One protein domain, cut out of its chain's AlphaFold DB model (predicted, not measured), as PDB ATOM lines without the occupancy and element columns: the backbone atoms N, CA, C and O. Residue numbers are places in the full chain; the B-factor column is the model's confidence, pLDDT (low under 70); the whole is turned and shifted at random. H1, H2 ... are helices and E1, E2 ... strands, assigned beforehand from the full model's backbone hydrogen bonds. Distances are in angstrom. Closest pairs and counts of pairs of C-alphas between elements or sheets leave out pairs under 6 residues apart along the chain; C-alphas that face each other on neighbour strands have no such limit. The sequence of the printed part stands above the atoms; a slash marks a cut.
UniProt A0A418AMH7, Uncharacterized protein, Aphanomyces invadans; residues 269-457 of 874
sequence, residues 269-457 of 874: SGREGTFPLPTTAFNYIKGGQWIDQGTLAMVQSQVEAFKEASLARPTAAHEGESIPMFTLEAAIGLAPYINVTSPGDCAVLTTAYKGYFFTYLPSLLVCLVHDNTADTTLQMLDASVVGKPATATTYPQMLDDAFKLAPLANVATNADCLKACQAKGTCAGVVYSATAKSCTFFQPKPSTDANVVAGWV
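AT A GLANCE: This is residues 269 to 457 of the 874 residues of an uncharacterized protein of Aphanomyces invadans (UniProt A0A418AMH7). The model has two lobes of unequal size: in the larger, a strongly twisted sheet of six strands curls round the helix H3, and in the smaller a sheet of four strands has the helix H4 over one face. The longest helix, H1, only grazes the larger sheet, and it runs out toward the end of the domain away from the smaller lobe; after E5 the backbone passes into the smaller lobe, and it comes back as E10 in the larger sheet. The printed part has 189 residues with four named helices and ten named strands, in the order E1 E2 H1 H2 E3 H3 E4 E5 E6 E7 H4 E8 E9 E10; both sheets are antiparallel, ordered E1, E2, E10, E4, E5, E3 and E7, E6, E8, E9. The class is mixed, helices and strands, though under half of the residues are in named elements. The whole is compact, with a radius of gyration of the C-alphas of 18.0 A, yet elongated, with spans of 61 by 37 by 28 A.

HOW THE PARTS SIT: E1, residues 269 to 272, forms a hairpin with E2, residues 280 to 286, with N 270 and O 282 2.9 A apart. The pairing of E2 is staggered: residues 280 to 283 pair with E1 and 283 to 286 with E10, residues 453 to 456, where N 285 and O 454 are 2.8 A apart. H1, residues 293 to 312, and H2, residues 327 to 331, are close but not clearly touching; their closest C-alphas, of Val 299 and Glu 329, are 7.3 A apart. H1 and H2 each only graze the larger sheet, with residues 296 to 304 and 328 to 330. E3, residues 334 to 337, H3, residues 343 to 352, and E4, residues 357 to 361, make a split strand-helix-strand unit with a right-handed crossover: E3 and E4 run the same way with E5, residues 366 to 370, between them. E4 and E5 form a hairpin, with N 359 and O 368 2.8 A apart. N 337 and O 367, of E3 and E5, are 2.8 A apart, and N 358 and O 455, of E4 and E10, are 2.9 A apart. H3 is on one face of this sheet, as two layers; its closest C-alpha pair with E5 is that of Cys 346 and Cys 367, 5.3 A. E6, residues 379 to 381, and E7, residues 392 to 394, form a hairpin, with N 380 and O 393 2.9 A apart. E7, H4, residues 414 to 424, and E8, residues 429 to 433, make a second split unit, left-handed, with E6 between its strands; N 379 and O 430, of E6 and E8, are 2.9 A apart. E8 and E9, residues 438 to 442, form a hairpin, with N 431 and O 440 2.9 A apart. H4 is on one face of the smaller sheet, again two layers, at a height over the sheet of 8.0 A; it lies over E8, slantwise to the strands at 35 degrees on the local plane. H3 and H4 are apart. Every O i to N i+4 pair is within hydrogen-bond range in H1 and H3; the figure is 6 of 7 in H4 and 0 of 1 in H2, where 1 of 2 O i to N i+3 pairs is within range.

IN THESE COORDINATES: E1 begins at C-alpha 269, (87.963, 135.312, 76.433), and E2 is 18.2 A long. H1 is 28.7 A long and ends at C-alpha 312, (112.903, 107.726, 83.763). H3 measures 14.2 A, H4 15.8 A, E8 13.7 A, E4 13.5 A and E9 13.4 A. E10 ends at C-alpha 456, (87.394, 130.218, 84.647).

THE WHOLE: The two C-alphas farthest apart, of Thr 315 and Asn 410, are 61.4 A apart. The printed part has no cut. The links from H1 to H2 and from E7 to H4 are long. The mean pLDDT of the printed part is 84.7, and 30 residues are under 70, among them residues 307 to 332.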
ATOM      1  N   SER A 269      88.713 136.546  76.693       94.06
ATOM      2  CA  SER A 269      87.963 135.312  76.433       94.06
ATOM      3  C   SER A 269      88.700 134.446  75.422       94.06
ATOM      4  O   SER A 269      89.346 134.952  74.503       94.06
ATOM      5  N   GLY A 270      88.563 133.134  75.563       94.94
ATOM      6  CA  GLY A 270      89.057 132.143  74.617       94.94
ATOM      7  C   GLY A 270      87.985 131.119  74.262       94.94
ATOM      8  O   GLY A 270      86.928 131.038  74.896       94.94
ATOM      9  N   ARG A 271      88.253 130.337  73.217       94.25
ATOM     10  CA  ARG A 271      87.457 129.170  72.833       94.25
ATOM     11  C   ARG A 271      88.390 128.033  72.459       94.25
ATOM     12  O   ARG A 271      89.354 128.267  71.741       94.25
ATOM     13  N   GLU A 272      88.050 126.835  72.902       93.56
ATOM     14  CA  GLU A 272      88.714 125.590  72.531       93.56
ATOM     15  C   GLU A 272      87.708 124.638  71.887       93.56
ATOM     16  O   GLU A 272      86.535 124.619  72.273       93.56
ATOM     17  N   GLY A 273      88.163 123.842  70.924       87.62
ATOM     18  CA  GLY A 273      87.331 122.868  70.228       87.62
ATOM     19  C   GLY A 273      86.617 123.416  68.990       87.62
ATOM     20  O   GLY A 273      85.956 124.461  68.999       87.62
ATOM     21  N   THR A 274      86.712 122.645  67.911       82.69
ATOM     22  CA  THR A 274      86.045 122.885  66.629       82.69
ATOM     23  C   THR A 274      85.108 121.734  66.301       82.69
ATOM     24  O   THR A 274      85.436 120.576  66.565       82.69
ATOM     25  N   PHE A 275      83.974 122.034  65.660       80.38
ATOM     26  CA  PHE A 275      83.047 121.011  65.169       80.38
ATOM     27  C   PHE A 275      83.807 119.890  64.428       80.38
ATOM     28  O   PHE A 275      84.632 120.201  63.565       80.38
ATOM     29  N   PRO A 276      83.543 118.604  64.723       80.69
ATOM     30  CA  PRO A 276      82.414 118.075  65.498       80.69
ATOM     31  C   PRO A 276      82.614 118.011  67.021       80.69
ATOM     32  O   PRO A 276      81.723 117.537  67.723       80.69
ATOM     33  N   LEU A 277      83.739 118.485  67.555       84.31
ATOM     34  CA  LEU A 277      83.945 118.545  69.001       84.31
ATOM     35  C   LEU A 277      83.146 119.696  69.630       84.31
ATOM     36  O   LEU A 277      82.904 120.713  68.969       84.31
ATOM     37  N   PRO A 278      82.724 119.559  70.901       85.69
ATOM     38  CA  PRO A 278      82.096 120.653  71.626       85.69
ATOM     39  C   PRO A 278      83.042 121.846  71.740       85.69
ATOM     40  O   PRO A 278      84.225 121.679  72.025       85.69
ATOM     41  N   THR A 279      82.507 123.051  71.558       91.00
ATOM     42  CA  THR A 279      83.254 124.279  71.827       91.00
ATOM     43  C   THR A 279      83.152 124.636  73.307       91.00
ATOM     44  O   THR A 279      82.055 124.843  73.835       91.00
ATOM     45  N   THR A 280      84.299 124.776  73.959       93.19
ATOM     46  CA  THR A 280      84.433 125.264  75.331       93.19
ATOM     47  C   THR A 280      84.895 126.713  75.288       93.19
ATOM     48  O   THR A 280      86.038 126.996  74.941       93.19
ATOM     49  N   ALA A 281      84.005 127.651  75.603       94.62
ATOM     50  CA  ALA A 281      84.371 129.042  75.836       94.62
ATOM     51  C   ALA A 281      84.796 129.235  77.292       94.62
ATOM     52  O   ALA A 281      84.213 128.637  78.193       94.62
ATOM     53  N   PHE A 282      85.788 130.082  77.517       96.50
ATOM     54  CA  PHE A 282      86.316 130.381  78.843       96.50
ATOM     55  C   PHE A 282      86.771 131.836  78.899       96.50
ATOM     56  O   PHE A 282      86.997 132.473  77.867       96.50
ATOM     57  N   ASN A 283      86.915 132.354  80.111       96.31
ATOM     58  CA  ASN A 283      87.469 133.675  80.367       96.31
ATOM     59  C   ASN A 283      88.729 133.530  81.212       96.31
ATOM     60  O   ASN A 283      88.898 132.535  81.920       96.31
ATOM     61  N   TYR A 284      89.635 134.492  81.103       97.06
ATOM     62  CA  TYR A 284      90.904 134.428  81.800       97.06
ATOM     63  C   TYR A 284      91.572 135.789  81.980       97.06
ATOM     64  O   TYR A 284      91.284 136.747  81.265       97.06
ATOM     65  N   ILE A 285      92.514 135.844  82.919       96.75
ATOM     66  CA  ILE A 285      93.444 136.953  83.131       96.75
ATOM     67  C   ILE A 285      94.867 136.416  82.975       96.75
ATOM     68  O   ILE A 285      95.270 135.472  83.658       96.75
ATOM     69  N   LYS A 286      95.628 137.020  82.058       95.06
ATOM     70  CA  LYS A 286      97.045 136.715  81.828       95.06
ATOM     71  C   LYS A 286      97.922 137.468  82.842       95.06
ATOM     72  O   LYS A 286      97.603 138.600  83.211       95.06
ATOM     73  N   GLY A 287      98.996 136.822  83.292       91.94
ATOM     74  CA  GLY A 287      99.854 137.272  84.392       91.94
ATOM     75  C   GLY A 287      99.252 137.016  85.779       91.94
ATOM     76  O   GLY A 287      99.794 137.491  86.771       91.94
ATOM     77  N   GLY A 288      98.122 136.304  85.863       93.12
ATOM     78  CA  GLY A 288      97.411 136.027  87.111       93.12
ATOM     79  C   GLY A 288      97.322 134.539  87.429       93.12
ATOM     80  O   GLY A 288      97.382 133.709  86.529       93.12
ATOM     81  N   GLN A 289      97.123 134.207  88.702       93.31
ATOM     82  CA  GLN A 289      96.999 132.840  89.211       93.31
ATOM     83  C   GLN A 289      95.950 132.740  90.333       93.31
ATOM     84  O   GLN A 289      95.857 133.615  91.199       93.31
ATOM     85  N   TRP A 290      95.171 131.653  90.339       93.44
ATOM     86  CA  TRP A 290      94.226 131.305  91.415       93.44
ATOM     87  C   TRP A 290      94.899 130.495  92.525       93.44
ATOM     88  O   TRP A 290      94.342 129.554  93.066       93.44
ATOM     89  N   ILE A 291      96.138 130.845  92.845       85.94
ATOM     90  CA  ILE A 291      96.964 130.195  93.862       85.94
ATOM     91  C   ILE A 291      97.994 131.215  94.336       85.94
ATOM     92  O   ILE A 291      98.391 132.094  93.567       85.94
ATOM     93  N   ASP A 292      98.399 131.179  95.599       78.44
ATOM     94  CA  ASP A 292      99.471 132.058  96.060       78.44
ATOM     95  C   ASP A 292     100.829 131.639  95.466       78.44
ATOM     96  O   ASP A 292     101.015 130.519  94.993       78.44
ATOM     97  N   GLN A 293     101.776 132.578  95.427       73.31
ATOM     98  CA  GLN A 293     103.050 132.376  94.735       73.31
ATOM     99  C   GLN A 293     103.941 131.320  95.404       73.31
ATOM    100  O   GLN A 293     104.657 130.618  94.693       73.31
ATOM    101  N   GLY A 294     103.892 131.197  96.735       67.31
ATOM    102  CA  GLY A 294     104.658 130.191  97.472       67.31
ATOM    103  C   GLY A 294     104.158 128.786  97.151       67.31
ATOM    104  O   GLY A 294     104.919 127.948  96.665       67.31
ATOM    105  N   THR A 295     102.853 128.567  97.304       71.81
ATOM    106  CA  THR A 295     102.215 127.291  96.971       71.81
ATOM    107  C   THR A 295     102.419 126.932  95.499       71.81
ATOM    108  O   THR A 295     102.698 125.776  95.187       71.81
ATOM    109  N   LEU A 296     102.359 127.903  94.581       75.94
ATOM    110  CA  LEU A 296     102.610 127.629  93.165       75.94
ATOM    111  C   LEU A 296     104.024 127.104  92.898       75.94
ATOM    112  O   LEU A 296     104.167 126.146  92.146       75.94
ATOM    113  N   ALA A 297     105.048 127.706  93.507       70.38
ATOM    114  CA  ALA A 297     106.433 127.272  93.322       70.38
ATOM    115  C   ALA A 297     106.653 125.826  93.802       70.38
ATOM    116  O   ALA A 297     107.368 125.054  93.168       70.38
ATOM    117  N   MET A 298     105.991 125.442  94.893       68.88
ATOM    118  CA  MET A 298     106.013 124.079  95.424       68.88
ATOM    119  C   MET A 298     105.314 123.081  94.491       68.88
ATOM    120  O   MET A 298     105.879 122.039  94.177       68.88
ATOM    121  N   VAL A 299     104.118 123.414  93.992       70.69
ATOM    122  CA  VAL A 299     103.401 122.573  93.014       70.69
ATOM    123  C   VAL A 299     104.219 122.419  91.729       70.69
ATOM    124  O   VAL A 299     104.283 121.334  91.155       70.69
ATOM    125  N   GLN A 300     104.879 123.488  91.273       74.75
ATOM    126  CA  GLN A 300     105.765 123.434  90.109       74.75
ATOM    127  C   GLN A 300     106.898 122.425  90.306       74.75
ATOM    128  O   GLN A 300     107.087 121.582  89.430       74.75
ATOM    129  N   SER A 301     107.590 122.448  91.453       69.44
ATOM    130  CA  SER A 301     108.696 121.514  91.697       69.44
ATOM    131  C   SER A 301     108.229 120.058  91.772       69.44
ATOM    132  O   SER A 301     108.893 119.177  91.230       69.44
ATOM    133  N   GLN A 302     107.058 119.792  92.363       70.44
ATOM    134  CA  GLN A 302     106.494 118.439  92.415       70.44
ATOM    135  C   GLN A 302     106.100 117.925  91.029       70.44
ATOM    136  O   GLN A 302     106.381 116.777  90.685       70.44
ATOM    137  N   VAL A 303     105.490 118.778  90.203       72.62
ATOM    138  CA  VAL A 303     105.117 118.406  88.834       72.62
ATOM    139  C   VAL A 303     106.350 118.184  87.954       72.62
ATOM    140  O   VAL A 303     106.342 117.287  87.111       72.62
ATOM    141  N   GLU A 304     107.411 118.969  88.132       74.12
ATOM    142  CA  GLU A 304     108.698 118.735  87.469       74.12
ATOM    143  C   GLU A 304     109.310 117.401  87.908       74.12
ATOM    144  O   GLU A 304     109.620 116.576  87.052       74.12
ATOM    145  N   ALA A 305     109.376 117.130  89.216       68.88
ATOM    146  CA  ALA A 305     109.877 115.862  89.745       68.88
ATOM    147  C   ALA A 305     109.087 114.656  89.217       68.88
ATOM    148  O   ALA A 305     109.675 113.645  88.833       68.88
ATOM    149  N   PHE A 306     107.759 114.766  89.128       71.50
ATOM    150  CA  PHE A 306     106.941 113.715  88.532       71.50
ATOM    151  C   PHE A 306     107.241 113.497  87.056       71.50
ATOM    152  O   PHE A 306     107.287 112.350  86.610       71.50
ATOM    153  N   LYS A 307     107.403 114.572  86.278       69.31
ATOM    154  CA  LYS A 307     107.746 114.436  84.862       69.31
ATOM    155  C   LYS A 307     109.069 113.714  84.720       69.31
ATOM    156  O   LYS A 307     109.110 112.745  83.981       69.31
ATOM    157  N   GLU A 308     110.092 114.111  85.469       69.06
ATOM    158  CA  GLU A 308     111.393 113.435  85.447       69.06
ATOM    159  C   GLU A 308     111.275 111.955  85.851       69.06
ATOM    160  O   GLU A 308     111.783 111.080  85.151       69.06
ATOM    161  N   ALA A 309     110.523 111.637  86.909       64.88
ATOM    162  CA  ALA A 309     110.286 110.251  87.327       64.88
ATOM    163  C   ALA A 309     109.536 109.427  86.262       64.88
ATOM    164  O   ALA A 309     109.884 108.275  86.001       64.88
ATOM    165  N   SER A 310     108.533 110.028  85.620       63.47
ATOM    166  CA  SER A 310     107.768 109.406  84.533       63.47
ATOM    167  C   SER A 310     108.625 109.204  83.286       63.47
ATOM    168  O   SER A 310     108.513 108.177  82.622       63.47
ATOM    169  N   LEU A 311     109.514 110.162  82.990       62.44
ATOM    170  CA  LEU A 311     110.482 110.073  81.901       62.44
ATOM    171  C   LEU A 311     111.480 108.925  82.136       62.44
ATOM    172  O   LEU A 311     111.793 108.177  81.208       62.44
ATOM    173  N   ALA A 312     111.932 108.749  83.380       60.12
ATOM    174  CA  ALA A 312     112.903 107.726  83.763       60.12
ATOM    175  C   ALA A 312     112.337 106.293  83.792       60.12
ATOM    176  O   ALA A 312     113.108 105.336  83.723       60.12
ATOM    177  N   ARG A 313     111.012 106.118  83.906       61.59
ATOM    178  CA  ARG A 313     110.366 104.798  83.997       61.59
ATOM    179  C   ARG A 313     109.082 104.710  83.157       61.59
ATOM    180  O   ARG A 313     107.990 104.639  83.723       61.59
ATOM    181  N   PRO A 314     109.181 104.644  81.816       56.91
ATOM    182  CA  PRO A 314     108.001 104.583  80.947       56.91
ATOM    183  C   PRO A 314     107.095 103.365  81.216       56.91
ATOM    184  O   PRO A 314     105.895 103.441  80.974       56.91
ATOM    185  N   THR A 315     107.631 102.267  81.770       55.50
ATOM    186  CA  THR A 315     106.863 101.061  82.132       55.50
ATOM    187  C   THR A 315     106.275 101.090  83.551       55.50
ATOM    188  O   THR A 315     105.257 100.441  83.794       55.50
ATOM    189  N   ALA A 316     106.841 101.865  84.488       49.03
ATOM    190  CA  ALA A 316     106.450 101.812  85.907       49.03
ATOM    191  C   ALA A 316     105.047 102.372  86.183       49.03
ATOM    192  O   ALA A 316     104.372 101.896  87.091       49.03
ATOM    193  N   ALA A 317     104.546 103.303  85.360       47.34
ATOM    194  CA  ALA A 317     103.162 103.784  85.461       47.34
ATOM    195  C   ALA A 317     102.113 102.656  85.285       47.34
ATOM    196  O   ALA A 317     100.965 102.786  85.730       47.34
ATOM    197  N   HIS A 318     102.508 101.535  84.663       49.22
ATOM    198  CA  HIS A 318     101.651 100.389  84.362       49.22
ATOM    199  C   HIS A 318     101.785  99.204  85.322       49.22
ATOM    200  O   HIS A 318     100.815  98.468  85.468       49.22
ATOM    201  N   GLU A 319     102.899  99.052  86.042       48.25
ATOM    202  CA  GLU A 319     103.139  97.927  86.972       48.25
ATOM    203  C   GLU A 319     102.408  98.073  88.324       48.25
ATOM    204  O   GLU A 319     102.751  97.441  89.319       48.25
ATOM    205  N   GLY A 320     101.389  98.934  88.394       44.50
ATOM    206  CA  GLY A 320     100.672  99.218  89.639       44.50
ATOM    207  C   GLY A 320     101.454 100.090  90.628       44.50
ATOM    208  O   GLY A 320     100.896 100.455  91.664       44.50
ATOM    209  N   GLU A 321     102.688 100.492  90.304       48.00
ATOM    210  CA  GLU A 321     103.414 101.530  91.032       48.00
ATOM    211  C   GLU A 321     102.772 102.889  90.725       48.00
ATOM    212  O   GLU A 321     102.997 103.501  89.681       48.00
ATOM    213  N   SER A 322     101.934 103.392  91.636       45.75
ATOM    214  CA  SER A 322     101.567 104.805  91.591       45.75
ATOM    215  C   SER A 322     102.844 105.610  91.807       45.75
ATOM    216  O   SER A 322     103.382 105.592  92.915       45.75
ATOM    217  N   ILE A 323     103.330 106.319  90.786       50.59
ATOM    218  CA  ILE A 323     104.343 107.354  91.009       50.59
ATOM    219  C   ILE A 323     103.673 108.373  91.940       50.59
ATOM    220  O   ILE A 323     102.666 108.962  91.533       50.59
ATOM    221  N   PRO A 324     104.137 108.541  93.195       51.06
ATOM    222  CA  PRO A 324     103.461 109.401  94.148       51.06
ATOM    223  C   PRO A 324     103.534 110.833  93.636       51.06
ATOM    224  O   PRO A 324     104.570 111.487  93.670       51.06
ATOM    225  N   MET A 325     102.405 111.306  93.144       53.62
ATOM    226  CA  MET A 325     102.138 112.705  92.895       53.62
ATOM    227  C   MET A 325     100.850 113.004  93.661       53.62
ATOM    228  O   MET A 325      99.982 112.133  93.758       53.62
ATOM    229  N   PHE A 326     100.704 114.219  94.191       55.78
ATOM    230  CA  PHE A 326      99.421 114.747  94.685       55.78
ATOM    231  C   PHE A 326      99.007 114.472  96.127       55.78
ATOM    232  O   PHE A 326      97.844 114.707  96.461       55.78
ATOM    233  N   THR A 327      99.899 114.041  97.022       52.03
ATOM    234  CA  THR A 327      99.536 113.996  98.453       52.03
ATOM    235  C   THR A 327      99.290 115.397  99.016       52.03
ATOM    236  O   THR A 327      98.401 115.570  99.849       52.03
ATOM    237  N   LEU A 328     100.023 116.402  98.531       48.06
ATOM    238  CA  LEU A 328      99.925 117.776  99.015       48.06
ATOM    239  C   LEU A 328      98.839 118.579  98.286       48.06
ATOM    240  O   LEU A 328      98.081 119.297  98.927       48.06
ATOM    241  N   GLU A 329      98.706 118.409  96.971       55.31
ATOM    242  CA  GLU A 329      97.728 119.095  96.119       55.31
ATOM    243  C   GLU A 329      96.288 118.709  96.463       55.31
ATOM    244  O   GLU A 329      95.429 119.585  96.586       55.31
ATOM    245  N   ALA A 330      96.030 117.422  96.726       53.50
ATOM    246  CA  ALA A 330      94.723 116.968  97.197       53.50
ATOM    247  C   ALA A 330      94.366 117.567  98.570       53.50
ATOM    248  O   ALA A 330      93.203 117.880  98.818       53.50
ATOM    249  N   ALA A 331      95.361 117.783  99.442       47.56
ATOM    250  CA  ALA A 331      95.164 118.396 100.756       47.56
ATOM    251  C   ALA A 331      94.861 119.907 100.688       47.56
ATOM    252  O   ALA A 331      94.289 120.453 101.631       47.56
ATOM    253  N   ILE A 332      95.199 120.577  99.579       59.19
ATOM    254  CA  ILE A 332      94.948 122.014  99.364       59.19
ATOM    255  C   ILE A 332      93.886 122.306  98.289       59.19
ATOM    256  O   ILE A 332      93.746 123.457  97.882       59.19
ATOM    257  N   GLY A 333      93.129 121.297  97.836       70.19
ATOM    258  CA  GLY A 333      92.030 121.482  96.876       70.19
ATOM    259  C   GLY A 333      92.491 121.749  95.439       70.19
ATOM    260  O   GLY A 333      91.871 122.530  94.719       70.19
ATOM    261  N   LEU A 334      93.588 121.127  95.006       80.81
ATOM    262  CA  LEU A 334      94.181 121.317  93.685       80.81
ATOM    263  C   LEU A 334      94.375 119.977  92.966       80.81
ATOM    264  O   LEU A 334      94.837 119.003  93.552       80.81
ATOM    265  N   ALA A 335      94.068 119.929  91.672       84.62
ATOM    266  CA  ALA A 335      94.334 118.777  90.816       84.62
ATOM    267  C   ALA A 335      95.159 119.215  89.596       84.62
ATOM    268  O   ALA A 335      94.635 119.920  88.727       84.62
ATOM    269  N   PRO A 336      96.443 118.843  89.504       85.88
ATOM    270  CA  PRO A 336      97.282 119.223  88.377       85.88
ATOM    271  C   PRO A 336      97.257 118.166  87.255       85.88
ATOM    272  O   PRO A 336      97.228 116.953  87.468       85.88
ATOM    273  N   TYR A 337      97.302 118.655  86.021       89.44
ATOM    274  CA  TYR A 337      97.254 117.872  84.793       89.44
ATOM    275  C   TYR A 337      98.418 118.283  83.902       89.44
ATOM    276  O   TYR A 337      98.573 119.471  83.606       89.44
ATOM    277  N   ILE A 338      99.233 117.321  83.468       87.75
ATOM    278  CA  ILE A 338     100.381 117.579  82.587       87.75
ATOM    279  C   ILE A 338     100.025 117.389  81.108       87.75
ATOM    280  O   ILE A 338      98.945 116.905  80.768       87.75
ATOM    281  N   ASN A 339     100.951 117.761  80.222       87.62
ATOM    282  CA  ASN A 339     100.776 117.726  78.767       87.62
ATOM    283  C   ASN A 339      99.519 118.487  78.295       87.62
ATOM    284  O   ASN A 339      98.770 118.037  77.419       87.62
ATOM    285  N   VAL A 340      99.275 119.643  78.916       92.69
ATOM    286  CA  VAL A 340      98.189 120.562  78.577       92.69
ATOM    287  C   VAL A 340      98.751 121.699  77.737       92.69
ATOM    288  O   VAL A 340      99.624 122.454  78.162       92.69
ATOM    289  N   THR A 341      98.273 121.803  76.508       90.88
ATOM    290  CA  THR A 341      98.985 122.529  75.442       90.88
ATOM    291  C   THR A 341      98.543 123.978  75.269       90.88
ATOM    292  O   THR A 341      99.208 124.750  74.582       90.88
ATOM    293  N   SER A 342      97.435 124.372  75.897       94.56
ATOM    294  CA  SER A 342      96.926 125.740  75.850       94.56
ATOM    295  C   SER A 342      96.031 126.050  77.062       94.56
ATOM    296  O   SER A 342      95.535 125.128  77.719       94.56
ATOM    297  N   PRO A 343      95.729 127.335  77.336       96.44
ATOM    298  CA  PRO A 343      94.678 127.701  78.289       96.44
ATOM    299  C   PRO A 343      93.304 127.123  77.913       96.44
ATOM    300  O   PRO A 343      92.489 126.851  78.789       96.44
ATOM    301  N   GLY A 344      93.045 126.925  76.616       95.94
ATOM    302  CA  GLY A 344      91.807 126.329  76.123       95.94
ATOM    303  C   GLY A 344      91.703 124.840  76.426       95.94
ATOM    304  O   GLY A 344      90.675 124.380  76.919       95.94
ATOM    305  N   ASP A 345      92.790 124.104  76.223       94.19
ATOM    306  CA  ASP A 345      92.931 122.695  76.598       94.19
ATOM    307  C   ASP A 345      92.783 122.527  78.124       94.19
ATOM    308  O   ASP A 345      92.057 121.655  78.603       94.19
ATOM    309  N   CYS A 346      93.349 123.460  78.899       97.00
ATOM    310  CA  CYS A 346      93.148 123.530  80.346       97.00
ATOM    311  C   CYS A 346      91.681 123.791  80.723       97.00
ATOM    312  O   CYS A 346      91.152 123.131  81.619       97.00
ATOM    313  N   ALA A 347      90.971 124.667  80.002       96.75
ATOM    314  CA  ALA A 347      89.536 124.869  80.201       96.75
ATOM    315  C   ALA A 347      88.718 123.604  79.879       96.75
ATOM    316  O   ALA A 347      87.792 123.269  80.621       96.75
ATOM    317  N   VAL A 348      89.061 122.864  78.817       93.88
ATOM    318  CA  VAL A 348      88.417 121.580  78.485       93.88
ATOM    319  C   VAL A 348      88.593 120.579  79.626       93.88
ATOM    320  O   VAL A 348      87.592 120.039  80.103       93.88
ATOM    321  N   LEU A 349      89.819 120.391  80.122       93.88
ATOM    322  CA  LEU A 349      90.095 119.515  81.266       93.88
ATOM    323  C   LEU A 349      89.349 119.970  82.522       93.88
ATOM    324  O   LEU A 349      88.619 119.179  83.112       93.88
ATOM    325  N   THR A 350      89.422 121.256  82.865       95.06
ATOM    326  CA  THR A 350      88.691 121.840  84.005       95.06
ATOM    327  C   THR A 350      87.214 121.453  83.968       95.06
ATOM    328  O   THR A 350      86.687 120.906  84.934       95.06
ATOM    329  N   THR A 351      86.553 121.621  82.816       91.69
ATOM    330  CA  THR A 351      85.141 121.238  82.677       91.69
ATOM    331  C   THR A 351      84.884 119.733  82.718       91.69
ATOM    332  O   THR A 351      83.812 119.301  83.152       91.69
ATOM    333  N   ALA A 352      85.816 118.915  82.229       90.12
ATOM    334  CA  ALA A 352      85.680 117.465  82.253       90.12
ATOM    335  C   ALA A 352      85.729 116.944  83.692       90.12
ATOM    336  O   ALA A 352      84.809 116.239  84.111       90.12
ATOM    337  N   TYR A 353      86.710 117.416  84.460       88.94
ATOM    338  CA  TYR A 353      86.961 117.053  85.855       88.94
ATOM    339  C   TYR A 353      86.107 117.831  86.867       88.94
ATOM    340  O   TYR A 353      86.420 117.866  88.050       88.94
ATOM    341  N   LYS A 354      84.981 118.410  86.418       86.50
ATOM    342  CA  LYS A 354      83.984 119.113  87.253       86.50
ATOM    343  C   LYS A 354      84.525 120.333  88.017       86.50
ATOM    344  O   LYS A 354      83.854 120.802  88.933       86.50
ATOM    345  N   GLY A 355      85.679 120.860  87.620       90.88
ATOM    346  CA  GLY A 355      86.197 122.128  88.112       90.88
ATOM    347  C   GLY A 355      85.593 123.320  87.369       90.88
ATOM    348  O   GLY A 355      84.970 123.180  86.311       90.88
ATOM    349  N   TYR A 356      85.818 124.509  87.922       94.25
ATOM    350  CA  TYR A 356      85.347 125.774  87.346       94.25
ATOM    351  C   TYR A 356      86.447 126.817  87.173       94.25
ATOM    352  O   TYR A 356      86.317 127.712  86.337       94.25
ATOM    353  N   PHE A 357      87.526 126.694  87.941       96.44
ATOM    354  CA  PHE A 357      88.644 127.623  87.963       96.44
ATOM    355  C   PHE A 357      89.931 126.859  87.691       96.44
ATOM    356  O   PHE A 357      90.087 125.719  88.135       96.44
ATOM    357  N   PHE A 358      90.856 127.493  86.977       97.50
ATOM    358  CA  PHE A 358      92.144 126.888  86.667       97.50
ATOM    359  C   PHE A 358      93.292 127.891  86.657       97.50
ATOM    360  O   PHE A 358      93.111 129.057  86.305       97.50
ATOM    361  N   THR A 359      94.492 127.416  86.982       96.88
ATOM    362  CA  THR A 359      95.750 128.116  86.701       96.88
ATOM    363  C   THR A 359      96.505 127.335  85.629       96.88
ATOM    364  O   THR A 359      96.841 126.174  85.842       96.88
ATOM    365  N   TYR A 360      96.776 127.947  84.479       97.25
ATOM    366  CA  TYR A 360      97.563 127.335  83.410       97.25
ATOM    367  C   TYR A 360      99.000 127.862  83.412       97.25
ATOM    368  O   TYR A 360      99.222 129.075  83.377       97.25
ATOM    369  N   LEU A 361      99.954 126.934  83.428       93.31
ATOM    370  CA  LEU A 361     101.395 127.167  83.437       93.31
ATOM    371  C   LEU A 361     101.969 126.801  82.060       93.31
ATOM    372  O   LEU A 361     102.235 125.623  81.805       93.31
ATOM    373  N   PRO A 362     102.146 127.775  81.151       89.50
ATOM    374  CA  PRO A 362     102.526 127.491  79.769       89.50
ATOM    375  C   PRO A 362     103.947 126.947  79.631       89.50
ATOM    376  O   PRO A 362     104.163 126.050  78.825       89.50
ATOM    377  N   SER A 363     104.901 127.437  80.427       83.31
ATOM    378  CA  SER A 363     106.295 126.964  80.413       83.31
ATOM    379  C   SER A 363     106.418 125.481  80.765       83.31
ATOM    380  O   SER A 363     107.317 124.803  80.279       83.31
ATOM    381  N   LEU A 364     105.479 124.969  81.565       83.25
ATOM    382  CA  LEU A 364     105.434 123.575  81.982       83.25
ATOM    383  C   LEU A 364     104.378 122.757  81.232       83.25
ATOM    384  O   LEU A 364     104.355 121.544  81.392       83.25
ATOM    385  N   LEU A 365     103.494 123.351  80.429       90.69
ATOM    386  CA  LEU A 365     102.335 122.648  79.856       90.69
ATOM    387  C   LEU A 365     101.466 121.973  80.938       90.69
ATOM    388  O   LEU A 365     101.101 120.798  80.826       90.69
ATOM    389  N   VAL A 366     101.181 122.704  82.020       91.62
ATOM    390  CA  VAL A 366     100.447 122.194  83.192       91.62
ATOM    391  C   VAL A 366      99.173 122.992  83.419       91.62
ATOM    392  O   VAL A 366      99.180 124.221  83.399       91.62
ATOM    393  N   CYS A 367      98.080 122.287  83.674       95.25
ATOM    394  CA  CYS A 367      96.813 122.854  84.111       95.25
ATOM    395  C   CYS A 367      96.569 122.488  85.568       95.25
ATOM    396  O   CYS A 367      96.516 121.307  85.895       95.25
ATOM    397  N   LEU A 368      96.398 123.477  86.433       93.06
ATOM    398  CA  LEU A 368      95.995 123.283  87.818       93.06
ATOM    399  C   LEU A 368      94.499 123.559  87.916       93.06
ATOM    400  O   LEU A 368      94.087 124.709  87.766       93.06
ATOM    401  N   VAL A 369      93.692 122.526  88.125       93.25
ATOM    402  CA  VAL A 369      92.251 122.661  88.355       93.25
ATOM    403  C   VAL A 369      92.019 122.873  89.844       93.25
ATOM    404  O   VAL A 369      92.509 122.094  90.659       93.25
ATOM    405  N   HIS A 370      91.271 123.918  90.191       90.12
ATOM    406  CA  HIS A 370      90.960 124.256  91.581       90.12
ATOM    407  C   HIS A 370      89.618 123.662  91.987       90.12
ATOM    408  O   HIS A 370      88.612 123.859  91.294       90.12
ATOM    409  N   ASP A 371      89.609 122.972  93.121       85.25
ATOM    410  CA  ASP A 371      88.411 122.504  93.802       85.25
ATOM    411  C   ASP A 371      88.091 123.446  94.962       85.25
ATOM    412  O   ASP A 371      88.652 123.348  96.054       85.25
ATOM    413  N   ASN A 372      87.213 124.411  94.698       85.12
ATOM    414  CA  ASN A 372      86.814 125.378  95.706       85.12
ATOM    415  C   ASN A 372      85.489 124.996  96.379       85.12
ATOM    416  O   ASN A 372      84.685 124.214  95.865       85.12
ATOM    417  N   THR A 373      85.220 125.632  97.518       86.69
ATOM    418  CA  THR A 373      83.984 125.432  98.286       86.69
ATOM    419  C   THR A 373      82.724 125.711  97.460       86.69
ATOM    420  O   THR A 373      82.674 126.664  96.684       86.69
ATOM    421  N   ALA A 374      81.686 124.886  97.624       87.50
ATOM    422  CA  ALA A 374      80.415 125.058  96.925       87.50
ATOM    423  C   ALA A 374      79.705 126.362  97.341       87.50
ATOM    424  O   ALA A 374      79.618 126.676  98.526       87.50
ATOM    425  N   ASP A 375      79.153 127.089  96.369       89.38
ATOM    426  CA  ASP A 375      78.431 128.354  96.571       89.38
ATOM    427  C   ASP A 375      77.425 128.593  95.436       89.38
ATOM    428  O   ASP A 375      77.386 127.833  94.478       89.38
ATOM    429  N   THR A 376      76.573 129.614  95.534       88.94
ATOM    430  CA  THR A 376      75.650 130.005  94.444       88.94
ATOM    431  C   THR A 376      75.520 131.523  94.276       88.94
ATOM    432  O   THR A 376      74.589 132.007  93.629       88.94
ATOM    433  N   THR A 377      76.430 132.293  94.874       92.25
ATOM    434  CA  THR A 377      76.387 133.761  94.927       92.25
ATOM    435  C   THR A 377      77.491 134.416  94.107       92.25
ATOM    436  O   THR A 377      77.280 135.518  93.597       92.25
ATOM    437  N   LEU A 378      78.640 133.751  93.943       95.31
ATOM    438  CA  LEU A 378      79.755 134.265  93.155       95.31
ATOM    439  C   LEU A 378      79.373 134.405  91.680       95.31
ATOM    440  O   LEU A 378      78.997 133.437  91.016       95.31
ATOM    441  N   GLN A 379      79.525 135.615  91.148       95.31
ATOM    442  CA  GLN A 379      79.361 135.904  89.730       95.31
ATOM    443  C   GLN A 379      80.699 136.269  89.102       95.31
ATOM    444  O   GLN A 379      81.330 137.235  89.521       95.31
ATOM    445  N   MET A 380      81.113 135.537  88.073       95.31
ATOM    446  CA  MET A 380      82.335 135.834  87.323       95.31
ATOM    447  C   MET A 380      82.000 136.583  86.040       95.31
ATOM    448  O   MET A 380      81.046 136.224  85.346       95.31
ATOM    449  N   LEU A 381      82.780 137.616  85.730       94.06
ATOM    450  CA  LEU A 381      82.592 138.465  84.559       94.06
ATOM    451  C   LEU A 381      83.093 137.775  83.286       94.06
ATOM    452  O   LEU A 381      84.050 136.997  83.307       94.06
ATOM    453  N   ASP A 382      82.468 138.120  82.166       90.75
ATOM    454  CA  ASP A 382      83.028 137.870  80.839       90.75
ATOM    455  C   ASP A 382      83.978 138.998  80.423       90.75
ATOM    456  O   ASP A 382      83.966 140.096  80.994       90.75
ATOM    457  N   ALA A 383      84.782 138.759  79.382       89.06
ATOM    458  CA  ALA A 383      85.583 139.824  78.794       89.06
ATOM    459  C   ALA A 383      84.703 140.996  78.333       89.06
ATOM    460  O   ALA A 383      83.683 140.830  77.657       89.06
ATOM    461  N   SER A 384      85.131 142.205  78.695       83.31
ATOM    462  CA  SER A 384      84.401 143.433  78.400       83.31
ATOM    463  C   SER A 384      84.285 143.660  76.892       83.31
ATOM    464  O   SER A 384      85.279 143.640  76.165       83.31
ATOM    465  N   VAL A 385      83.073 143.953  76.423       79.06
ATOM    466  CA  VAL A 385      82.828 144.418  75.054       79.06
ATOM    467  C   VAL A 385      82.553 145.916  75.104       79.06
ATOM    468  O   VAL A 385      81.640 146.361  75.800       79.06
ATOM    469  N   VAL A 386      83.337 146.701  74.359       77.00
ATOM    470  CA  VAL A 386      83.223 148.168  74.333       77.00
ATOM    471  C   VAL A 386      81.781 148.590  74.032       77.00
ATOM    472  O   VAL A 386      81.172 148.129  73.068       77.00
ATOM    473  N   GLY A 387      81.230 149.464  74.878       76.19
ATOM    474  CA  GLY A 387      79.865 149.981  74.741       76.19
ATOM    475  C   GLY A 387      78.751 149.023  75.181       76.19
ATOM    476  O   GLY A 387      77.580 149.365  75.017       76.19
ATOM    477  N   LYS A 388      79.072 147.849  75.746       80.00
ATOM    478  CA  LYS A 388      78.085 146.907  76.298       80.00
ATOM    479  C   LYS A 388      78.152 146.831  77.829       80.00
ATOM    480  O   LYS A 388      79.229 147.007  78.403       80.00
ATOM    481  N   PRO A 389      77.014 146.575  78.501       83.94
ATOM    482  CA  PRO A 389      77.002 146.339  79.942       83.94
ATOM    483  C   PRO A 389      77.807 145.083  80.295       83.94
ATOM    484  O   PRO A 389      77.877 144.151  79.491       83.94
ATOM    485  N   ALA A 390      78.381 145.058  81.502       84.81
ATOM    486  CA  ALA A 390      79.034 143.871  82.044       84.81
ATOM    487  C   ALA A 390      78.077 142.671  82.024       84.81
ATOM    488  O   ALA A 390      76.950 142.756  82.522       84.81
ATOM    489  N   THR A 391      78.545 141.553  81.474       86.75
ATOM    490  CA  THR A 391      77.891 140.252  81.599       86.75
ATOM    491  C   THR A 391      78.663 139.410  82.601       86.75
ATOM    492  O   THR A 391      79.888 139.492  82.690       86.75
ATOM    493  N   ALA A 392      77.927 138.646  83.401       91.12
ATOM    494  CA  ALA A 392      78.503 137.746  84.378       91.12
ATOM    495  C   ALA A 392      77.640 136.498  84.519       91.12
ATOM    496  O   ALA A 392      76.419 136.537  84.341       91.12
ATOM    497  N   THR A 393      78.297 135.400  84.864       90.50
ATOM    498  CA  THR A 393      77.673 134.099  85.087       90.50
ATOM    499  C   THR A 393      77.833 133.727  86.552       90.50
ATOM    500  O   THR A 393      78.898 133.944  87.118       90.50
ATOM    501  N   THR A 394      76.785 133.187  87.176       91.06
ATOM    502  CA  THR A 394      76.861 132.663  88.546       91.06
ATOM    503  C   THR A 394      77.537 131.295  88.543       91.06
ATOM    504  O   THR A 394      77.139 130.413  87.777       91.06
ATOM    505  N   TYR A 395      78.539 131.119  89.398       91.12
ATOM    506  CA  TYR A 395      79.322 129.893  89.519       91.12
ATOM    507  C   TYR A 395      78.903 129.102  90.763       91.12
ATOM    508  O   TYR A 395      78.619 129.707  91.795       91.12
ATOM    509  N   PRO A 396      78.871 127.758  90.697       89.50
ATOM    510  CA  PRO A 396      78.450 126.912  91.812       89.50
ATOM    511  C   PRO A 396      79.565 126.683  92.858       89.50
ATOM    512  O   PRO A 396      79.571 125.677  93.567       89.50
ATOM    513  N   GLN A 397      80.545 127.585  92.915       90.44
ATOM    514  CA  GLN A 397      81.698 127.544  93.810       90.44
ATOM    515  C   GLN A 397      82.117 128.973  94.176       90.44
ATOM    516  O   GLN A 397      81.982 129.879  93.352       90.44
ATOM    517  N   MET A 398      82.641 129.159  95.385       91.44
ATOM    518  CA  MET A 398      83.210 130.415  95.877       91.44
ATOM    519  C   MET A 398      84.730 130.374  95.753       91.44
ATOM    520  O   MET A 398      85.337 129.357  96.056       91.44
ATOM    521  N   LEU A 399      85.352 131.484  95.368       91.38
ATOM    522  CA  LEU A 399      86.805 131.638  95.427       91.38
ATOM    523  C   LEU A 399      87.261 131.921  96.863       91.38
ATOM    524  O   LEU A 399      86.600 132.663  97.592       91.38
ATOM    525  N   ASP A 400      88.428 131.402  97.233       85.94
ATOM    526  CA  ASP A 400      89.041 131.640  98.541       85.94
ATOM    527  C   ASP A 400      89.160 133.127  98.907       85.94
ATOM    528  O   ASP A 400      89.407 134.000  98.068       85.94
ATOM    529  N   ASP A 401      89.110 133.403 100.213       85.94
ATOM    530  CA  ASP A 401      89.265 134.740 100.799       85.94
ATOM    531  C   ASP A 401      90.553 135.445 100.370       85.94
ATOM    532  O   ASP A 401      90.582 136.672 100.254       85.94
ATOM    533  N   ALA A 402      91.596 134.676 100.054       83.19
ATOM    534  CA  ALA A 402      92.852 135.194  99.530       83.19
ATOM    535  C   ALA A 402      92.667 136.026  98.248       83.19
ATOM    536  O   ALA A 402      93.458 136.940  98.002       83.19
ATOM    537  N   PHE A 403      91.635 135.754  97.446       91.75
ATOM    538  CA  PHE A 403      91.356 136.444  96.182       91.75
ATOM    539  C   PHE A 403      90.377 137.615  96.321       91.75
ATOM    540  O   PHE A 403      90.113 138.306  95.333       91.75
ATOM    541  N   LYS A 404      89.847 137.866  97.525       93.56
ATOM    542  CA  LYS A 404      88.974 139.013  97.790       93.56
ATOM    543  C   LYS A 404      89.777 140.314  97.750       93.56
ATOM    544  O   LYS A 404      90.860 140.423  98.326       93.56
ATOM    545  N   LEU A 405      89.223 141.331  97.100       91.31
ATOM    546  CA  LEU A 405      89.671 142.717  97.239       91.31
ATOM    547  C   LEU A 405      88.824 143.438  98.291       91.31
ATOM    548  O   LEU A 405      87.777 142.948  98.717       91.31
ATOM    549  N   ALA A 406      89.255 144.645  98.665       87.88
ATOM    550  CA  ALA A 406      88.493 145.509  99.557       87.88
ATOM    551  C   ALA A 406      87.047 145.695  99.043       87.88
ATOM    552  O   ALA A 406      86.863 146.062  97.873       87.88
ATOM    553  N   PRO A 407      86.027 145.441  99.885       90.62
ATOM    554  CA  PRO A 407      84.637 145.545  99.469       90.62
ATOM    555  C   PRO A 407      84.248 147.005  99.222       90.62
ATOM    556  O   PRO A 407      84.724 147.923  99.891       90.62
ATOM    557  N   LEU A 408      83.333 147.220  98.280       95.31
ATOM    558  CA  LEU A 408      82.697 148.510  98.039       95.31
ATOM    559  C   LEU A 408      81.360 148.566  98.782       95.31
ATOM    560  O   LEU A 408      80.470 147.753  98.538       95.31
ATOM    561  N   ALA A 409      81.223 149.529  99.690       95.75
ATOM    562  CA  ALA A 409      79.979 149.799 100.407       95.75
ATOM    563  C   ALA A 409      79.044 150.720  99.603       95.75
ATOM    564  O   ALA A 409      79.465 151.373  98.649       95.75
ATOM    565  N   ASN A 410      77.785 150.816 100.040       94.88
ATOM    566  CA  ASN A 410      76.755 151.693  99.469       94.88
ATOM    567  C   ASN A 410      76.453 151.430  97.981       94.88
ATOM    568  O   ASN A 410      76.091 152.342  97.238       94.88
ATOM    569  N   VAL A 411      76.577 150.177  97.545       96.00
ATOM    570  CA  VAL A 411      76.247 149.745  96.185       96.00
ATOM    571  C   VAL A 411      74.758 149.422  96.118       96.00
ATOM    572  O   VAL A 411      74.273 148.569  96.857       96.00
ATOM    573  N   ALA A 412      74.016 150.131  95.266       95.38
ATOM    574  CA  ALA A 412      72.554 150.074  95.249       95.38
ATOM    575  C   ALA A 412      71.998 148.797  94.605       95.38
ATOM    576  O   ALA A 412      70.952 148.297  95.025       95.38
ATOM    577  N   THR A 413      72.673 148.290  93.573       96.38
ATOM    578  CA  THR A 413      72.232 147.117  92.822       96.38
ATOM    579  C   THR A 413      73.396 146.203  92.458       96.38
ATOM    580  O   THR A 413      74.549 146.623  92.367       96.38
ATOM    581  N   ASN A 414      73.083 144.944  92.155       94.69
ATOM    582  CA  ASN A 414      74.068 144.015  91.612       94.69
ATOM    583  C   ASN A 414      74.661 144.502  90.272       94.69
ATOM    584  O   ASN A 414      75.838 144.299  89.996       94.69
ATOM    585  N   ALA A 415      73.871 145.199  89.447       94.56
ATOM    586  CA  ALA A 415      74.358 145.774  88.194       94.56
ATOM    587  C   ALA A 415      75.422 146.861  88.436       94.56
ATOM    588  O   ALA A 415      76.413 146.923  87.708       94.56
ATOM    589  N   ASP A 416      75.262 147.666  89.490       94.94
ATOM    590  CA  ASP A 416      76.268 148.653  89.901       94.94
ATOM    591  C   ASP A 416      77.540 147.973  90.424       94.94
ATOM    592  O   ASP A 416      78.645 148.421  90.121       94.94
ATOM    593  N   CYS A 417      77.395 146.859  91.153       96.44
ATOM    594  CA  CYS A 417      78.509 146.026  91.619       96.44
ATOM    595  C   CYS A 417      79.330 145.473  90.439       96.44
ATOM    596  O   CYS A 417      80.549 145.653  90.382       96.44
ATOM    597  N   LEU A 418      78.657 144.898  89.436       95.06
ATOM    598  CA  LEU A 418      79.286 144.405  88.206       95.06
ATOM    599  C   LEU A 418      79.978 145.522  87.417       95.06
ATOM    600  O   LEU A 418      81.115 145.358  86.976       95.06
ATOM    601  N   LYS A 419      79.334 146.688  87.286       93.69
ATOM    602  CA  LYS A 419      79.916 147.861  86.621       93.69
ATOM    603  C   LYS A 419      81.169 148.365  87.346       93.69
ATOM    604  O   LYS A 419      82.154 148.711  86.695       93.69
ATOM    605  N   ALA A 420      81.151 148.390  88.679       94.00
ATOM    606  CA  ALA A 420      82.304 148.780  89.489       94.00
ATOM    607  C   ALA A 420      83.473 147.792  89.347       94.00
ATOM    608  O   ALA A 420      84.626 148.217  89.295       94.00
ATOM    609  N   CYS A 421      83.185 146.494  89.234       94.25
ATOM    610  CA  CYS A 421      84.187 145.472  88.937       94.25
ATOM    611  C   CYS A 421      84.782 145.667  87.533       94.25
ATOM    612  O   CYS A 421      85.995 145.801  87.393       94.25
ATOM    613  N   GLN A 422      83.937 145.814  86.505       91.62
ATOM    614  CA  GLN A 422      84.366 146.052  85.121       91.62
ATOM    615  C   GLN A 422      85.284 147.282  84.999       91.62
ATOM    616  O   GLN A 422      86.284 147.239  84.284       91.62
ATOM    617  N   ALA A 423      84.992 148.360  85.735       90.19
ATOM    618  CA  ALA A 423      85.801 149.581  85.742       90.19
ATOM    619  C   ALA A 423      87.222 149.391  86.307       90.19
ATOM    620  O   ALA A 423      88.105 150.191  86.002       90.19
ATOM    621  N   LYS A 424      87.465 148.345  87.109       88.06
ATOM    622  CA  LYS A 424      88.805 148.015  87.629       88.06
ATOM    623  C   LYS A 424      89.689 147.311  86.595       88.06
ATOM    624  O   LYS A 424      90.895 147.254  86.795       88.06
ATOM    625  N   GLY A 425      89.119 146.748  85.527       83.12
ATOM    626  CA  GLY A 425      89.839 146.019  84.473       83.12
ATOM    627  C   GLY A 425      90.362 144.632  84.880       83.12
ATOM    628  O   GLY A 425      90.253 143.696  84.094       83.12
ATOM    629  N   THR A 426      90.874 144.484  86.103       89.62
ATOM    630  CA  THR A 426      91.480 143.252  86.648       89.62
ATOM    631  C   THR A 426      90.566 142.486  87.611       89.62
ATOM    632  O   THR A 426      90.901 141.387  88.042       89.62
ATOM    633  N   CYS A 427      89.409 143.050  87.967       94.38
ATOM    634  CA  CYS A 427      88.413 142.377  88.797       94.38
ATOM    635  C   CYS A 427      87.690 141.305  87.974       94.38
ATOM    636  O   CYS A 427      87.044 141.635  86.984       94.38
ATOM    637  N   ALA A 428      87.805 140.042  88.385       96.31
ATOM    638  CA  ALA A 428      87.287 138.880  87.669       96.31
ATOM    639  C   ALA A 428      85.867 138.486  88.097       96.31
ATOM    640  O   ALA A 428      85.123 137.917  87.300       96.31
ATOM    641  N   GLY A 429      85.479 138.770  89.342       96.62
ATOM    642  CA  GLY A 429      84.182 138.356  89.869       96.62
ATOM    643  C   GLY A 429      83.682 139.203  91.026       96.62
ATOM    644  O   GLY A 429      84.421 140.010  91.596       96.62
ATOM    645  N   VAL A 430      82.409 139.020  91.367       97.31
ATOM    646  CA  VAL A 430      81.720 139.751  92.428       97.31
ATOM    647  C   VAL A 430      80.802 138.862  93.258       97.31
ATOM    648  O   VAL A 430      80.217 137.905  92.756       97.31
ATOM    649  N   VAL A 431      80.605 139.255  94.513       96.88
ATOM    650  CA  VAL A 431      79.476 138.831  95.348       96.88
ATOM    651  C   VAL A 431      78.771 140.091  95.838       96.88
ATOM    652  O   VAL A 431      79.380 140.934  96.499       96.88
ATOM    653  N   TYR A 432      77.488 140.225  95.510       96.81
ATOM    654  CA  TYR A 432      76.664 141.358  95.926       96.81
ATOM    655  C   TYR A 432      75.715 140.968  97.059       96.81
ATOM    656  O   TYR A 432      74.945 140.015  96.942       96.81
ATOM    657  N   SER A 433      75.712 141.757  98.133       95.75
ATOM    658  CA  SER A 433      74.738 141.642  99.215       95.75
ATOM    659  C   SER A 433      73.713 142.765  99.121       95.75
ATOM    660  O   SER A 433      74.017 143.921  99.412       95.75
ATOM    661  N   ALA A 434      72.472 142.423  98.762       93.88
ATOM    662  CA  ALA A 434      71.370 143.386  98.718       93.88
ATOM    663  C   ALA A 434      71.044 143.963 100.107       93.88
ATOM    664  O   ALA A 434      70.758 145.152 100.230       93.88
ATOM    665  N   THR A 435      71.131 143.134 101.152       94.75
ATOM    666  CA  THR A 435      70.863 143.536 102.540       94.75
ATOM    667  C   THR A 435      71.922 144.505 103.057       94.75
ATOM    668  O   THR A 435      71.581 145.529 103.643       94.75
ATOM    669  N   ALA A 436      73.203 144.208 102.816       93.81
ATOM    670  CA  ALA A 436      74.305 145.059 103.263       93.81
ATOM    671  C   ALA A 436      74.610 146.215 102.295       93.81
ATOM    672  O   ALA A 436      75.420 147.079 102.622       93.81
ATOM    673  N   LYS A 437      73.986 146.225 101.106       95.81
ATOM    674  CA  LYS A 437      74.306 147.137  99.996       95.81
ATOM    675  C   LYS A 437      75.813 147.192  99.743       95.81
ATOM    676  O   LYS A 437      76.408 148.266  99.642       95.81
ATOM    677  N   SER A 438      76.444 146.023  99.713       96.19
ATOM    678  CA  SER A 438      77.893 145.883  99.588       96.19
ATOM    679  C   SER A 438      78.265 144.947  98.445       96.19
ATOM    680  O   SER A 438      77.515 144.037  98.084       96.19
ATOM    681  N   CYS A 439      79.428 145.203  97.860       96.75
ATOM    682  CA  CYS A 439      79.980 144.477  96.728       96.75
ATOM    683  C   CYS A 439      81.388 143.997  97.080       96.75
ATOM    684  O   CYS A 439      82.295 144.808  97.268       96.75
ATOM    685  N   THR A 440      81.571 142.686  97.175       97.25
ATOM    686  CA  THR A 440      82.887 142.060  97.338       97.25
ATOM    687  C   THR A 440      83.433 141.731  95.959       97.25
ATOM    688  O   THR A 440      82.734 141.103  95.168       97.25
ATOM    689  N   PHE A 441      84.666 142.138  95.668       96.94
ATOM    690  CA  PHE A 441      85.329 141.858  94.393       96.94
ATOM    691  C   PHE A 441      86.323 140.709  94.532       96.94
ATOM    692  O   PHE A 441      86.959 140.576  95.577       96.94
ATOM    693  N   PHE A 442      86.517 139.955  93.455       96.62
ATOM    694  CA  PHE A 442      87.491 138.875  93.358       96.62
ATOM    695  C   PHE A 442      88.465 139.138  92.215       96.62
ATOM    696  O   PHE A 442      88.062 139.546  91.125       96.62
ATOM    697  N   GLN A 443      89.750 138.902  92.460       95.62
ATOM    698  CA  GLN A 443      90.821 139.087  91.484       95.62
ATOM    699  C   GLN A 443      91.915 138.036  91.720       95.62
ATOM    700  O   GLN A 443      92.281 137.801  92.877       95.62
ATOM    701  N   PRO A 444      92.464 137.418  90.657       95.62
ATOM    702  CA  PRO A 444      93.572 136.483  90.806       95.62
ATOM    703  C   PRO A 444      94.811 137.185  91.366       95.62
ATOM    704  O   PRO A 444      95.003 138.393  91.190       95.62
ATOM    705  N   LYS A 445      95.684 136.431  92.033       91.81
ATOM    706  CA  LYS A 445      96.970 136.983  92.468       91.81
ATOM    707  C   LYS A 445      97.869 137.214  91.251       91.81
ATOM    708  O   LYS A 445      97.826 136.405  90.326       91.81
ATOM    709  N   PRO A 446      98.667 138.292  91.224       90.12
ATOM    710  CA  PRO A 446      99.728 138.447  90.235       90.12
ATOM    711  C   PRO A 446     100.721 137.280  90.291       90.12
ATOM    712  O   PRO A 446     101.082 136.838  91.380       90.12
ATOM    713  N   SER A 447     101.161 136.811  89.128       87.38
ATOM    714  CA  SER A 447     102.201 135.793  88.975       87.38
ATOM    715  C   SER A 447     103.555 136.435  88.674       87.38
ATOM    716  O   SER A 447     103.635 137.537  88.114       87.38
ATOM    717  N   THR A 448     104.637 135.734  89.000       82.50
ATOM    718  CA  THR A 448     105.994 136.089  88.559       82.50
ATOM    719  C   THR A 448     106.224 135.826  87.069       82.50
ATOM    720  O   THR A 448     107.108 136.445  86.482       82.50
ATOM    721  N   ASP A 449     105.427 134.958  86.437       83.69
ATOM    722  CA  ASP A 449     105.469 134.705  84.993       83.69
ATOM    723  C   ASP A 449     104.266 135.360  84.298       83.69
ATOM    724  O   ASP A 449     103.106 135.015  84.528       83.69
ATOM    725  N   ALA A 450     104.558 136.296  83.389       87.00
ATOM    726  CA  ALA A 450     103.557 137.039  82.628       87.00
ATOM    727  C   ALA A 450     102.688 136.137  81.742       87.00
ATOM    728  O   ALA A 450     101.639 136.576  81.275       87.00
ATOM    729  N   ASN A 451     103.122 134.910  81.448       89.06
ATOM    730  CA  ASN A 451     102.389 133.980  80.602       89.06
ATOM    731  C   ASN A 451     101.434 133.070  81.371       89.06
ATOM    732  O   ASN A 451     100.562 132.478  80.737       89.06
ATOM    733  N   VAL A 452     101.537 133.002  82.699       93.69
ATOM    734  CA  VAL A 452     100.592 132.246  83.527       93.69
ATOM    735  C   VAL A 452      99.187 132.816  83.367       93.69
ATOM    736  O   VAL A 452      98.988 134.028  83.226       93.69
ATOM    737  N   VAL A 453      98.204 131.922  83.334       96.62
ATOM    738  CA  VAL A 453      96.809 132.277  83.087       96.62
ATOM    739  C   VAL A 453      95.928 131.802  84.235       96.62
ATOM    740  O   VAL A 453      95.838 130.605  84.490       96.62
ATOM    741  N   ALA A 454      95.208 132.733  84.858       97.69
ATOM    742  CA  ALA A 454      94.106 132.453  85.768       97.69
ATOM    743  C   ALA A 454      92.810 132.435  84.962       97.69
ATOM    744  O   ALA A 454      92.349 133.483  84.505       97.69
ATOM    745  N   GLY A 455      92.234 131.255  84.764       97.56
ATOM    746  CA  GLY A 455      91.041 131.059  83.952       97.56
ATOM    747  C   GLY A 455      89.836 130.566  84.739       97.56
ATOM    748  O   GLY A 455      89.958 130.052  85.853       97.56
ATOM    749  N   TRP A 456      88.657 130.756  84.155       96.88
ATOM    750  CA  TRP A 456      87.394 130.218  84.647       96.88
ATOM    751  C   TRP A 456      86.482 129.804  83.493       96.88
ATOM    752  O   TRP A 456      86.461 130.408  82.416       96.88
ATOM    753  N   VAL A 457      85.715 128.743  83.727       95.62
ATOM    754  CA  VAL A 457      84.864 128.093  82.731       95.62
ATOM    755  C   VAL A 457      83.640 127.479  83.407       95.62
ATOM    756  O   VAL A 457      83.749 126.882  84.471       95.62
TER     757      VAL A 457